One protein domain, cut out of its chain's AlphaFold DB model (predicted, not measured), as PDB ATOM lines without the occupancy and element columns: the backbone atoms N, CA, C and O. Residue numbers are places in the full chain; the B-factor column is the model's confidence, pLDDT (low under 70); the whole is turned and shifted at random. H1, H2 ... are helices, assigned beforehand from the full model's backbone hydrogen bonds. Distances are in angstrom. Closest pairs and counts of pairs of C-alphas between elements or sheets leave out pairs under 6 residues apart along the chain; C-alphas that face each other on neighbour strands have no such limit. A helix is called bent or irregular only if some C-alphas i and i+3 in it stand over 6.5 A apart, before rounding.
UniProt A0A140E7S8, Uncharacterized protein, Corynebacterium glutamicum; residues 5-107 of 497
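Overview. This is residues 5 to 107 of the 497 residues of an uncharacterized protein of Corynebacterium glutamicum (UniProt A0A140E7S8). The long bent helix H4 arches over H2 and H3, its arm H4a packing on H3 and its arm H4b on H2, while H1 packs on both H2 and H4b. H3 folds back along residues 43 to 50 of H2. Here are 103 printed residues with four named helices, H1 to H4, and no named strand: all helix. The whole is compact, with a radius of gyration of the C-alphas of 14.8 A, and a rod of 44 by 21 by 20 A.

Along the chain. Find C-alpha 74 at (4.562, -39.491, 59.143), where H4, residues 74 to 107, begins. Its hydrogen bonds assign one helix, but it is bent: C-alphas 83 and 86 are 7.7 A apart. H4a is residues 74 to 83; H4b, residues 86 to 107, spans 30.0 A to C-alpha 107 at (33.313, -35.021, 29.057). H4b is irregular, with C-alphas 98 and 101 7.2 A apart. H2, residues 30 to 50, also spans 30.0 A; H1 is residues 5 to 15 and H3 residues 56 to 64.

Arrangement. Look at H4b, whose residues 92 to 102 touch H2 at a steep tilt of 55 degrees; closest are C-alphas 99 and 33, 5.5 A. Residues 89 to 93 touch H1, closest C-alphas 89 and 10, 6.5 A. H1 and H2 form a hairpin, closest C-alphas 11 and 47, 5.5 A. H2 and H3 form another, closest C-alphas 50 and 59, 4.5 A. H4a touches H3, closest C-alphas 74 and 57, 6.5 A, and is apart from H2. Every O i to N i+4 pair is within hydrogen-bond range in H1, H2, H3 and H4a; in H4b, 16 of 18 are.

Size, cuts and confidence. C-alphas 23 and 73 are farthest apart, 45.1 A. The printed part has no cut; the link from H1 to H2 is long, 14 residues. Residues 5 to 25 have pLDDT under 70.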
ATOM      1  N   ARG A   5       7.189 -27.459  48.432       58.53
ATOM      2  CA  ARG A   5       8.402 -26.631  48.389       58.53
ATOM      3  C   ARG A   5       9.667 -27.437  48.662       58.53
ATOM      4  O   ARG A   5      10.696 -27.085  48.100       58.53
ATOM      5  N   PHE A   6       9.595 -28.481  49.485       61.22
ATOM      6  CA  PHE A   6      10.744 -29.322  49.831       61.22
ATOM      7  C   PHE A   6      11.216 -30.141  48.624       61.22
ATOM      8  O   PHE A   6      12.319 -29.917  48.125       61.22
ATOM      9  N   ALA A   7      10.342 -30.989  48.063       57.88
ATOM     10  CA  ALA A   7      10.677 -31.799  46.895       57.88
ATOM     11  C   ALA A   7      11.053 -30.964  45.671       57.88
ATOM     12  O   ALA A   7      11.984 -31.319  44.956       57.88
ATOM     13  N   HIS A   8      10.391 -29.825  45.453       60.53
ATOM     14  CA  HIS A   8      10.728 -28.946  44.338       60.53
ATOM     15  C   HIS A   8      12.076 -28.238  44.536       60.53
ATOM     16  O   HIS A   8      12.825 -28.103  43.573       60.53
ATOM     17  N   ARG A   9      12.429 -27.814  45.761       63.81
ATOM     18  CA  ARG A   9      13.737 -27.191  46.046       63.81
ATOM     19  C   ARG A   9      14.884 -28.194  45.959       63.81
ATOM     20  O   ARG A   9      15.898 -27.877  45.350       63.81
ATOM     21  N   LEU A  10      14.709 -29.402  46.492       62.75
ATOM     22  CA  LEU A  10      15.706 -30.470  46.384       62.75
ATOM     23  C   LEU A  10      15.840 -30.999  44.959       62.75
ATOM     24  O   LEU A  10      16.957 -31.197  44.494       62.75
ATOM     25  N   ALA A  11      14.730 -31.170  44.233       58.62
ATOM     26  CA  ALA A  11      14.781 -31.507  42.814       58.62
ATOM     27  C   ALA A  11      15.510 -30.412  42.030       58.62
ATOM     28  O   ALA A  11      16.369 -30.733  41.224       58.62
ATOM     29  N   HIS A  12      15.222 -29.136  42.296       64.69
ATOM     30  CA  HIS A  12      15.900 -28.022  41.641       64.69
ATOM     31  C   HIS A  12      17.401 -27.982  41.967       64.69
ATOM     32  O   HIS A  12      18.205 -27.864  41.054       64.69
ATOM     33  N   ALA A  13      17.801 -28.156  43.231       62.81
ATOM     34  CA  ALA A  13      19.212 -28.214  43.627       62.81
ATOM     35  C   ALA A  13      19.946 -29.429  43.023       62.81
ATOM     36  O   ALA A  13      21.073 -29.309  42.558       62.81
ATOM     37  N   ALA A  14      19.289 -30.591  42.950       56.12
ATOM     38  CA  ALA A  14      19.841 -31.794  42.323       56.12
ATOM     39  C   ALA A  14      19.857 -31.744  40.778       56.12
ATOM     40  O   ALA A  14      20.475 -32.605  40.148       56.12
ATOM     41  N   LEU A  15      19.130 -30.798  40.172       52.97
ATOM     42  CA  LEU A  15      19.019 -30.591  38.723       52.97
ATOM     43  C   LEU A  15      19.816 -29.387  38.217       52.97
ATOM     44  O   LEU A  15      19.942 -29.255  37.004       52.97
ATOM     45  N   GLN A  16      20.308 -28.517  39.103       61.69
ATOM     46  CA  GLN A  16      21.210 -27.443  38.706       61.69
ATOM     47  C   GLN A  16      22.489 -28.048  38.129       61.69
ATOM     48  O   GLN A  16      23.009 -29.038  38.653       61.69
ATOM     49  N   ASP A  17      22.946 -27.467  37.020       52.59
ATOM     50  CA  ASP A  17      24.229 -27.815  36.424       52.59
ATOM     51  C   ASP A  17      25.326 -27.678  37.489       52.59
ATOM     52  O   ASP A  17      25.225 -26.797  38.355       52.59
ATOM     53  N   PRO A  18      26.343 -28.563  37.479       54.16
ATOM     54  CA  PRO A  18      27.459 -28.427  38.402       54.16
ATOM     55  C   PRO A  18      28.007 -26.994  38.303       54.16
ATOM     56  O   PRO A  18      28.067 -26.452  37.194       54.16
ATOM     57  N   PRO A  19      28.366 -26.359  39.437       50.88
ATOM     58  CA  PRO A  19      28.960 -25.028  39.413       50.88
ATOM     59  C   PRO A  19      30.155 -25.018  38.454       50.88
ATOM     60  O   PRO A  19      30.821 -26.046  38.307       50.88
ATOM     61  N   GLU A  20      30.377 -23.878  37.785       50.06
ATOM     62  CA  GLU A  20      31.455 -23.682  36.808       50.06
ATOM     63  C   GLU A  20      32.726 -24.418  37.239       50.06
ATOM     64  O   GLU A  20      33.208 -24.234  38.359       50.06
ATOM     65  N   SER A  21      33.198 -25.308  36.358       52.44
ATOM     66  CA  SER A  21      34.231 -26.299  36.651       52.44
ATOM     67  C   SER A  21      35.401 -25.671  37.415       52.44
ATOM     68  O   SER A  21      36.102 -24.835  36.836       52.44
ATOM     69  N   PRO A  22      35.665 -26.061  38.678       50.50
ATOM     70  CA  PRO A  22      36.898 -25.659  39.328       50.50
ATOM     71  C   PRO A  22      38.051 -26.243  38.509       50.50
ATOM     72  O   PRO A  22      38.118 -27.449  38.280       50.50
ATOM     73  N   SER A  23      38.945 -25.382  38.031       53.38
ATOM     74  CA  SER A  23      40.099 -25.717  37.188       53.38
ATOM     75  C   SER A  23      41.228 -26.427  37.957       53.38
ATOM     76  O   SER A  23      42.408 -26.193  37.702       53.38
ATOM     77  N   GLY A  24      40.877 -27.286  38.919       59.59
ATOM     78  CA  GLY A  24      41.801 -28.008  39.790       59.59
ATOM     79  C   GLY A  24      41.750 -29.531  39.598       59.59
ATOM     80  O   GLY A  24      40.750 -30.056  39.105       59.59
ATOM     81  N   PRO A  25      42.817 -30.255  39.990       61.88
ATOM     82  CA  PRO A  25      42.830 -31.716  39.975       61.88
ATOM     83  C   PRO A  25      41.745 -32.287  40.896       61.88
ATOM     84  O   PRO A  25      41.376 -31.670  41.899       61.88
ATOM     85  N   ALA A  26      41.239 -33.479  40.568       70.62
ATOM     86  CA  ALA A  26      40.244 -34.157  41.389       70.62
ATOM     87  C   ALA A  26      40.777 -34.393  42.813       70.62
ATOM     88  O   ALA A  26      41.819 -35.016  43.004       70.62
ATOM     89  N   THR A  27      40.051 -33.894  43.812       78.94
ATOM     90  CA  THR A  27      40.420 -33.987  45.235       78.94
ATOM     91  C   THR A  27      40.038 -35.320  45.876       78.94
ATOM     92  O   THR A  27      40.563 -35.654  46.933       78.94
ATOM     93  N   ILE A  28      39.145 -36.080  45.240       89.00
ATOM     94  CA  ILE A  28      38.632 -37.371  45.713       89.00
ATOM     95  C   ILE A  28      38.963 -38.490  44.725       89.00
ATOM     96  O   ILE A  28      39.087 -38.257  43.517       89.00
ATOM     97  N   SER A  29      39.061 -39.724  45.221       91.12
ATOM     98  CA  SER A  29      39.321 -40.897  44.381       91.12
ATOM     99  C   SER A  29      38.152 -41.203  43.429       91.12
ATOM    100  O   SER A  29      37.003 -40.813  43.653       91.12
ATOM    101  N   LEU A  30      38.419 -41.950  42.349       86.94
ATOM    102  CA  LEU A  30      37.383 -42.350  41.385       86.94
ATOM    103  C   LEU A  30      36.308 -43.260  42.010       86.94
ATOM    104  O   LEU A  30      35.151 -43.240  41.585       86.94
ATOM    105  N   GLU A  31      36.676 -44.083  42.991       89.62
ATOM    106  CA  GLU A  31      35.736 -44.962  43.692       89.62
ATOM    107  C   GLU A  31      34.781 -44.163  44.585       89.62
ATOM    108  O   GLU A  31      33.563 -44.339  44.494       89.62
ATOM    109  N   GLU A  32      35.310 -43.203  45.346       89.88
ATOM    110  CA  GLU A  32      34.507 -42.256  46.126       89.88
ATOM    111  C   GLU A  32      33.584 -41.439  45.216       89.88
ATOM    112  O   GLU A  32      32.383 -41.357  45.471       89.88
ATOM    113  N   ALA A  33      34.091 -40.931  44.088       88.00
ATOM    114  CA  ALA A  33      33.284 -40.190  43.120       88.00
ATOM    115  C   ALA A  33      32.125 -41.028  42.548       88.00
ATOM    116  O   ALA A  33      31.015 -40.526  42.348       88.00
ATOM    117  N   ARG A  34      32.343 -42.330  42.308       89.25
ATOM    118  CA  ARG A  34      31.282 -43.259  41.874       89.25
ATOM    119  C   ARG A  34      30.231 -43.472  42.961       89.25
ATOM    120  O   ARG A  34      29.045 -43.525  42.622       89.25
ATOM    121  N   SER A  35      30.653 -43.586  44.220       89.38
ATOM    122  CA  SER A  35      29.760 -43.714  45.375       89.38
ATOM    123  C   SER A  35      28.890 -42.463  45.544       89.38
ATOM    124  O   SER A  35      27.660 -42.559  45.540       89.38
ATOM    125  N   ILE A  36      29.510 -41.277  45.540       88.94
ATOM    126  CA  ILE A  36      28.819 -39.983  45.631       88.94
ATOM    127  C   ILE A  36      27.818 -39.823  44.481       88.94
ATOM    128  O   ILE A  36      26.638 -39.546  44.702       88.94
ATOM    129  N   ALA A  37      28.228 -40.099  43.238       88.62
ATOM    130  CA  ALA A  37      27.332 -40.020  42.085       88.62
ATOM    131  C   ALA A  37      26.137 -40.992  42.183       88.62
ATOM    132  O   ALA A  37      25.041 -40.696  41.693       88.62
ATOM    133  N   PHE A  38      26.320 -42.166  42.797       87.88
ATOM    134  CA  PHE A  38      25.218 -43.086  43.081       87.88
ATOM    135  C   PHE A  38      24.245 -42.509  44.118       87.88
ATOM    136  O   PHE A  38      23.031 -42.544  43.876       87.88
ATOM    137  N   GLY A  39      24.755 -41.925  45.205       85.19
ATOM    138  CA  GLY A  39      23.962 -41.224  46.220       85.19
ATOM    139  C   GLY A  39      23.142 -40.074  45.629       85.19
ATOM    140  O   GLY A  39      21.910 -40.093  45.698       85.19
ATOM    141  N   LEU A  40      23.798 -39.146  44.923       86.94
ATOM    142  CA  LEU A  40      23.163 -38.003  44.249       86.94
ATOM    143  C   LEU A  40      22.030 -38.435  43.314       86.94
ATOM    144  O   LEU A  40      20.945 -37.847  43.286       86.94
ATOM    145  N   ARG A  41      22.251 -39.503  42.545       86.31
ATOM    146  CA  ARG A  41      21.227 -40.022  41.639       86.31
ATOM    147  C   ARG A  41      20.051 -40.650  42.379       86.31
ATOM    148  O   ARG A  41      18.913 -40.507  41.929       86.31
ATOM    149  N   THR A  42      20.317 -41.367  43.462       86.38
ATOM    150  CA  THR A  42      19.276 -41.970  44.299       86.38
ATOM    151  C   THR A  42      18.391 -40.876  44.894       86.38
ATOM    152  O   THR A  42      17.171 -40.941  44.740       86.38
ATOM    153  N   MET A  43      19.004 -39.810  45.415       85.38
ATOM    154  CA  MET A  43      18.316 -38.605  45.889       85.38
ATOM    155  C   MET A  43      17.482 -37.941  44.788       85.38
ATOM    156  O   MET A  43      16.293 -37.689  44.977       85.38
ATOM    157  N   ARG A  44      18.048 -37.741  43.590       83.69
ATOM    158  CA  ARG A  44      17.311 -37.184  42.441       83.69
ATOM    159  C   ARG A  44      16.106 -38.040  42.047       83.69
ATOM    160  O   ARG A  44      15.034 -37.508  41.768       83.69
ATOM    161  N   ASN A  45      16.267 -39.360  41.980       84.94
ATOM    162  CA  ASN A  45      15.177 -40.269  41.623       84.94
ATOM    163  C   ASN A  45      14.069 -40.261  42.684       84.94
ATOM    164  O   ASN A  45      12.895 -40.281  42.316       84.94
ATOM    165  N   ALA A  46      14.432 -40.209  43.970       85.06
ATOM    166  CA  ALA A  46      13.477 -40.063  45.063       85.06
ATOM    167  C   ALA A  46      12.720 -38.735  44.965       85.06
ATOM    168  O   ALA A  46      11.494 -38.753  45.023       85.06
ATOM    169  N   ALA A  47      13.409 -37.624  44.683       81.94
ATOM    170  CA  ALA A  47      12.788 -36.315  44.475       81.94
ATOM    171  C   ALA A  47      11.798 -36.311  43.293       81.94
ATOM    172  O   ALA A  47      10.682 -35.808  43.409       81.94
ATOM    173  N   LEU A  48      12.175 -36.920  42.161       82.25
ATOM    174  CA  LEU A  48      11.304 -37.054  40.985       82.25
ATOM    175  C   LEU A  48      10.111 -37.989  41.224       82.25
ATOM    176  O   LEU A  48       9.056 -37.809  40.618       82.25
ATOM    177  N   ALA A  49      10.280 -39.025  42.048       85.06
ATOM    178  CA  ALA A  49       9.186 -39.903  42.441       85.06
ATOM    179  C   ALA A  49       8.230 -39.163  43.385       85.06
ATOM    180  O   ALA A  49       7.035 -39.110  43.108       85.06
ATOM    181  N   ALA A  50       8.770 -38.512  44.418       81.94
ATOM    182  CA  ALA A  50       8.054 -37.665  45.365       81.94
ATOM    183  C   ALA A  50       7.212 -36.595  44.650       81.94
ATOM    184  O   ALA A  50       6.018 -36.484  44.907       81.94
ATOM    185  N   SER A  51       7.780 -35.896  43.659       78.94
ATOM    186  CA  SER A  51       7.075 -34.843  42.913       78.94
ATOM    187  C   SER A  51       5.894 -35.337  42.067       78.94
ATOM    188  O   SER A  51       5.125 -34.525  41.558       78.94
ATOM    189  N   ARG A  52       5.777 -36.651  41.834       82.75
ATOM    190  CA  ARG A  52       4.686 -37.269  41.057       82.75
ATOM    191  C   ARG A  52       3.590 -37.852  41.941       82.75
ATOM    192  O   ARG A  52       2.544 -38.236  41.422       82.75
ATOM    193  N   VAL A  53       3.836 -37.972  43.240       84.62
ATOM    194  CA  VAL A  53       2.899 -38.574  44.181       84.62
ATOM    195  C   VAL A  53       1.969 -37.497  44.729       84.62
ATOM    196  O   VAL A  53       2.398 -36.405  45.078       84.62
ATOM    197  N   SER A  54       0.672 -37.798  44.795       79.19
ATOM    198  CA  SER A  54      -0.363 -36.859  45.248       79.19
ATOM    199  C   SER A  54      -0.577 -36.850  46.765       79.19
ATOM    200  O   SER A  54      -1.283 -35.984  47.280       79.19
ATOM    201  N   THR A  55       0.002 -37.812  47.490       82.62
ATOM    202  CA  THR A  55      -0.177 -37.983  48.936       82.62
ATOM    203  C   THR A  55       1.132 -37.773  49.687       82.62
ATOM    204  O   THR A  55       2.178 -38.294  49.310       82.62
ATOM    205  N   ALA A  56       1.071 -37.071  50.817       74.69
ATOM    206  CA  ALA A  56       2.265 -36.770  51.605       74.69
ATOM    207  C   ALA A  56       2.919 -38.031  52.221       74.69
ATOM    208  O   ALA A  56       4.139 -38.134  52.277       74.69
ATOM    209  N   ARG A  57       2.131 -39.051  52.599       80.81
ATOM    210  CA  ARG A  57       2.673 -40.367  53.009       80.81
ATOM    211  C   ARG A  57       3.416 -41.072  51.873       80.81
ATOM    212  O   ARG A  57       4.446 -41.703  52.100       80.81
ATOM    213  N   GLY A  58       2.905 -40.973  50.649       82.75
ATOM    214  CA  GLY A  58       3.586 -41.532  49.489       82.75
ATOM    215  C   GLY A  58       4.848 -40.740  49.118       82.75
ATOM    216  O   GLY A  58       5.822 -41.341  48.673       82.75
ATOM    217  N   GLU A  59       4.875 -39.429  49.377       82.00
ATOM    218  CA  GLU A  59       6.079 -38.598  49.271       82.00
ATOM    219  C   GLU A  59       7.167 -39.062  50.253       82.00
ATOM    220  O   GLU A  59       8.277 -39.384  49.831       82.00
ATOM    221  N   LEU A  60       6.825 -39.204  51.539       82.81
ATOM    222  CA  LEU A  60       7.733 -39.725  52.569       82.81
ATOM    223  C   LEU A  60       8.251 -41.126  52.211       82.81
ATOM    224  O   LEU A  60       9.441 -41.408  52.328       82.81
ATOM    225  N   THR A  61       7.381 -41.988  51.677       86.81
ATOM    226  CA  THR A  61       7.764 -43.326  51.198       86.81
ATOM    227  C   THR A  61       8.785 -43.265  50.054       86.81
ATOM    228  O   THR A  61       9.662 -44.126  49.957       86.81
ATOM    229  N   CYS A  62       8.704 -42.258  49.178       85.12
ATOM    230  CA  CYS A  62       9.701 -42.050  48.127       85.12
ATOM    231  C   CYS A  62      11.045 -41.596  48.706       85.12
ATOM    232  O   CYS A  62      12.079 -42.113  48.284       85.12
ATOM    233  N   TRP A  63      11.036 -40.694  49.690       83.81
ATOM    234  CA  TRP A  63      12.245 -40.213  50.365       83.81
ATOM    235  C   TRP A  63      12.942 -41.290  51.196       83.81
ATOM    236  O   TRP A  63      14.165 -41.392  51.129       83.81
ATOM    237  N   ARG A  64      12.193 -42.179  51.863       87.50
ATOM    238  CA  ARG A  64      12.748 -43.335  52.599       87.50
ATOM    239  C   ARG A  64      13.613 -44.257  51.736       87.50
ATOM    240  O   ARG A  64      14.510 -44.918  52.246       87.50
ATOM    241  N   ARG A  65      13.390 -44.290  50.417       84.75
ATOM    242  CA  ARG A  65      14.236 -45.064  49.488       84.75
ATOM    243  C   ARG A  65      15.635 -44.478  49.317       84.75
ATOM    244  O   ARG A  65      16.545 -45.221  48.969       84.75
ATOM    245  N   ALA A  66      15.790 -43.169  49.502       82.12
ATOM    246  CA  ALA A  66      17.080 -42.491  49.419       82.12
ATOM    247  C   ALA A  66      17.699 -42.234  50.798       82.12
ATOM    248  O   ALA A  66      18.918 -42.233  50.918       82.12
ATOM    249  N   ILE A  67      16.866 -42.074  51.829       85.44
ATOM    250  CA  ILE A  67      17.278 -41.861  53.217       85.44
ATOM    251  C   ILE A  67      16.595 -42.933  54.083       85.44
ATOM    252  O   ILE A  67      15.520 -42.688  54.635       85.44
ATOM    253  N   PRO A  68      17.189 -44.135  54.210       82.62
ATOM    254  CA  PRO A  68      16.588 -45.230  54.975       82.62
ATOM    255  C   PRO A  68      16.383 -44.917  56.462       82.62
ATOM    256  O   PRO A  68      15.545 -45.547  57.098       82.62
ATOM    257  N   ALA A  69      17.126 -43.944  57.001       82.62
ATOM    258  CA  ALA A  69      17.053 -43.508  58.395       82.62
ATOM    259  C   ALA A  69      15.812 -42.656  58.733       82.62
ATOM    260  O   ALA A  69      15.609 -42.325  59.897       82.62
ATOM    261  N   LEU A  70      14.992 -42.282  57.742       82.38
ATOM    262  CA  LEU A  70      13.761 -41.535  58.000       82.38
ATOM    263  C   LEU A  70      12.746 -42.391  58.788       82.38
ATOM    264  O   LEU A  70      12.509 -43.542  58.392       82.38
ATOM    265  N   PRO A  71      12.111 -41.832  59.839       82.81
ATOM    266  CA  PRO A  71      11.090 -42.505  60.637       82.81
ATOM    267  C   PRO A  71       9.929 -43.068  59.809       82.81
ATOM    268  O   PRO A  71       9.591 -42.568  58.731       82.81
ATOM    269  N   GLU A  72       9.292 -44.119  60.334       78.44
ATOM    270  CA  GLU A  72       8.037 -44.632  59.772       78.44
ATOM    271  C   GLU A  72       6.855 -43.716  60.080       78.44
ATOM    272  O   GLU A  72       5.916 -43.639  59.279       78.44
ATOM    273  N   ASP A  73       6.913 -43.027  61.226       87.19
ATOM    274  CA  ASP A  73       5.909 -42.049  61.598       87.19
ATOM    275  C   ASP A  73       5.924 -40.868  60.621       87.19
ATOM    276  O   ASP A  73       6.964 -40.328  60.237       87.19
ATOM    277  N   TYR A  74       4.725 -40.491  60.185       77.19
ATOM    278  CA  TYR A  74       4.562 -39.491  59.143       77.19
ATOM    279  C   TYR A  74       4.911 -38.079  59.622       77.19
ATOM    280  O   TYR A  74       5.470 -37.314  58.840       77.19
ATOM    281  N   LEU A  75       4.561 -37.719  60.860       78.81
ATOM    282  CA  LEU A  75       4.820 -36.380  61.387       78.81
ATOM    283  C   LEU A  75       6.307 -36.229  61.704       78.81
ATOM    284  O   LEU A  75       6.933 -35.301  61.201       78.81
ATOM    285  N   GLU A  76       6.895 -37.210  62.391       79.81
ATOM    286  CA  GLU A  76       8.334 -37.220  62.686       79.81
ATOM    287  C   GLU A  76       9.187 -37.229  61.410       79.81
ATOM    288  O   GLU A  76      10.201 -36.534  61.319       79.81
ATOM    289  N   GLY A  77       8.774 -37.986  60.387       75.44
ATOM    290  CA  GLY A  77       9.467 -38.029  59.102       75.44
ATOM    291  C   GLY A  77       9.421 -36.702  58.340       75.44
ATOM    292  O   GLY A  77      10.405 -36.330  57.699       75.44
ATOM    293  N   VAL A  78       8.304 -35.972  58.410       76.06
ATOM    294  CA  VAL A  78       8.175 -34.640  57.797       76.06
ATOM    295  C   VAL A  78       9.009 -33.609  58.553       76.06
ATOM    296  O   VAL A  78       9.761 -32.875  57.911       76.06
ATOM    297  N   ASP A  79       8.944 -33.603  59.884       76.38
ATOM    298  CA  ASP A  79       9.714 -32.679  60.725       76.38
ATOM    299  C   ASP A  79      11.222 -32.884  60.532       76.38
ATOM    300  O   ASP A  79      11.983 -31.926  60.387       76.38
ATOM    301  N   MET A  80      11.661 -34.143  60.432       76.19
ATOM    302  CA  MET A  80      13.056 -34.485  60.164       76.19
ATOM    303  C   MET A  80      13.519 -34.000  58.782       76.19
ATOM    304  O   MET A  80      14.622 -33.465  58.653       76.19
ATOM    305  N   LEU A  81      12.688 -34.149  57.744       74.12
ATOM    306  CA  LEU A  81      13.000 -33.641  56.404       74.12
ATOM    307  C   LEU A  81      13.083 -32.111  56.384       74.12
ATOM    308  O   LEU A  81      14.011 -31.567  55.790       74.12
ATOM    309  N   GLU A  82      12.152 -31.417  57.040       77.94
ATOM    310  CA  GLU A  82      12.144 -29.953  57.103       77.94
ATOM    311  C   GLU A  82      13.356 -29.418  57.879       77.94
ATOM    312  O   GLU A  82      14.048 -28.521  57.395       77.94
ATOM    313  N   MET A  83      13.695 -30.044  59.012       74.25
ATOM    314  CA  MET A  83      14.873 -29.700  59.814       74.25
ATOM    315  C   MET A  83      16.184 -29.888  59.037       74.25
ATOM    316  O   MET A  83      17.086 -29.055  59.129       74.25
ATOM    317  N   PHE A  84      16.308 -30.963  58.254       72.69
ATOM    318  CA  PHE A  84      17.530 -31.247  57.501       72.69
ATOM    319  C   PHE A  84      17.554 -30.642  56.098       72.69
ATOM    320  O   PHE A  84      18.553 -30.808  55.403       72.69
ATOM    321  N   GLN A  85      16.517 -29.914  55.668       76.62
ATOM    322  CA  GLN A  85      16.398 -29.443  54.287       76.62
ATOM    323  C   GLN A  85      17.633 -28.674  53.807       76.62
ATOM    324  O   GLN A  85      18.234 -29.032  52.795       76.62
ATOM    325  N   GLU A  86      17.992 -27.605  54.511       76.06
ATOM    326  CA  GLU A  86      19.088 -26.724  54.095       76.06
ATOM    327  C   GLU A  86      20.443 -27.431  54.206       76.06
ATOM    328  O   GLU A  86      21.302 -27.273  53.338       76.06
ATOM    329  N   ARG A  87      20.602 -28.296  55.216       75.75
ATOM    330  CA  ARG A  87      21.794 -29.131  55.377       75.75
ATOM    331  C   ARG A  87      21.952 -30.111  54.216       75.75
ATOM    332  O   ARG A  87      23.024 -30.171  53.628       75.75
ATOM    333  N   LEU A  88      20.887 -30.816  53.839       77.31
ATOM    334  CA  LEU A  88      20.885 -31.737  52.703       77.31
ATOM    335  C   LEU A  88      21.176 -30.997  51.395       77.31
ATOM    336  O   LEU A  88      21.930 -31.492  50.568       77.31
ATOM    337  N   ILE A  89      20.622 -29.797  51.195       78.50
ATOM    338  CA  ILE A  89      20.932 -28.980  50.012       78.50
ATOM    339  C   ILE A  89      22.419 -28.592  49.990       78.50
ATOM    340  O   ILE A  89      23.044 -28.654  48.929       78.50
ATOM    341  N   ALA A  90      22.995 -28.208  51.131       75.12
ATOM    342  CA  ALA A  90      24.414 -27.880  51.238       75.12
ATOM    343  C   ALA A  90      25.320 -29.103  50.995       75.12
ATOM    344  O   ALA A  90      26.299 -29.000  50.254       75.12
ATOM    345  N   GLU A  91      24.969 -30.265  51.551       79.88
ATOM    346  CA  GLU A  91      25.675 -31.536  51.332       79.88
ATOM    347  C   GLU A  91      25.618 -31.945  49.853       79.88
ATOM    348  O   GLU A  91      26.659 -32.174  49.248       79.88
ATOM    349  N   LEU A  92      24.443 -31.898  49.213       83.81
ATOM    350  CA  LEU A  92      24.298 -32.205  47.782       83.81
ATOM    351  C   LEU A  92      25.142 -31.286  46.891       83.81
ATOM    352  O   LEU A  92      25.707 -31.745  45.901       83.81
ATOM    353  N   ARG A  93      25.233 -29.992  47.222       84.00
ATOM    354  CA  ARG A  93      26.089 -29.041  46.493       84.00
ATOM    355  C   ARG A  93      27.570 -29.347  46.683       84.00
ATOM    356  O   ARG A  93      28.335 -29.254  45.728       84.00
ATOM    357  N   THR A  94      27.960 -29.722  47.899       85.25
ATOM    358  CA  THR A  94      29.336 -30.122  48.219       85.25
ATOM    359  C   THR A  94      29.716 -31.381  47.440       85.25
ATOM    360  O   THR A  94      30.741 -31.401  46.764       85.25
ATOM    361  N   ASP A  95      28.836 -32.380  47.434       86.62
ATOM    362  CA  ASP A  95      28.983 -33.619  46.674       86.62
ATOM    363  C   ASP A  95      29.067 -33.364  45.163       86.62
ATOM    364  O   ASP A  95      29.928 -33.926  44.482       86.62
ATOM    365  N   GLN A  96      28.205 -32.492  44.625       86.06
ATOM    366  CA  GLN A  96      28.249 -32.076  43.218       86.06
ATOM    367  C   GLN A  96      29.581 -31.406  42.866       86.06
ATOM    368  O   GLN A  96      30.166 -31.734  41.833       86.06
ATOM    369  N   ALA A  97      30.071 -30.498  43.714       86.25
ATOM    370  CA  ALA A  97      31.355 -29.833  43.515       86.25
ATOM    371  C   ALA A  97      32.528 -30.825  43.579       86.25
ATOM    372  O   ALA A  97      33.442 -30.742  42.761       86.25
ATOM    373  N   ALA A  98      32.474 -31.804  44.488       87.81
ATOM    374  CA  ALA A  98      33.518 -32.813  44.650       87.81
ATOM    375  C   ALA A  98      33.670 -33.723  43.416       87.81
ATOM    376  O   ALA A  98      34.787 -34.083  43.044       87.81
ATOM    377  N   ILE A  99      32.566 -34.078  42.743       90.00
ATOM    378  CA  ILE A  99      32.607 -34.930  41.539       90.00
ATOM    379  C   ILE A  99      32.732 -34.149  40.221       90.00
ATOM    380  O   ILE A  99      32.920 -34.769  39.172       90.00
ATOM    381  N   ALA A 100      32.622 -32.817  40.242       88.25
ATOM    382  CA  ALA A 100      32.668 -31.988  39.035       88.25
ATOM    383  C   ALA A 100      33.952 -32.184  38.197       88.25
ATOM    384  O   ALA A 100      33.814 -32.345  36.981       88.25
ATOM    385  N   PRO A 101      35.168 -32.283  38.781       88.50
ATOM    386  CA  PRO A 101      36.388 -32.550  38.010       88.50
ATOM    387  C   PRO A 101      36.337 -33.885  37.253       88.50
ATOM    388  O   PRO A 101      36.657 -33.936  36.068       88.50
ATOM    389  N   HIS A 102      35.838 -34.948  37.898       88.75
ATOM    390  CA  HIS A 102      35.661 -36.267  37.270       88.75
ATOM    391  C   HIS A 102      34.646 -36.225  36.121       88.75
ATOM    392  O   HIS A 102      34.820 -36.880  35.094       88.75
ATOM    393  N   ILE A 103      33.566 -35.449  36.268       89.38
ATOM    394  CA  ILE A 103      32.583 -35.236  35.195       89.38
ATOM    395  C   ILE A 103      33.215 -34.483  34.020       89.38
ATOM    396  O   ILE A 103      32.990 -34.868  32.868       89.38
ATOM    397  N   ALA A 104      33.996 -33.437  34.294       87.00
ATOM    398  CA  ALA A 104      34.677 -32.649  33.274       87.00
ATOM    399  C   ALA A 104      35.681 -33.505  32.486       87.00
ATOM    400  O   ALA A 104      35.612 -33.537  31.258       87.00
ATOM    401  N   GLU A 105      36.517 -34.283  33.179       86.69
ATOM    402  CA  GLU A 105      37.475 -35.215  32.569       86.69
ATOM    403  C   GLU A 105      36.770 -36.227  31.649       86.69
ATOM    404  O   GLU A 105      37.132 -36.399  30.483       86.69
ATOM    405  N   LEU A 106      35.670 -36.827  32.119       87.12
ATOM    406  CA  LEU A 106      34.857 -37.752  31.323       87.12
ATOM    407  C   LEU A 106      34.181 -37.094  30.107       87.12
ATOM    408  O   LEU A 106      33.753 -37.800  29.188       87.12
ATOM    409  N   THR A 107      34.037 -35.771  30.096       85.44
ATOM    410  CA  THR A 107      33.313 -35.021  29.057       85.44
ATOM    411  C   THR A 107      34.253 -34.366  28.038       85.44
ATOM    412  O   THR A 107      33.869 -34.178  26.884       85.44
TER     413      THR A 107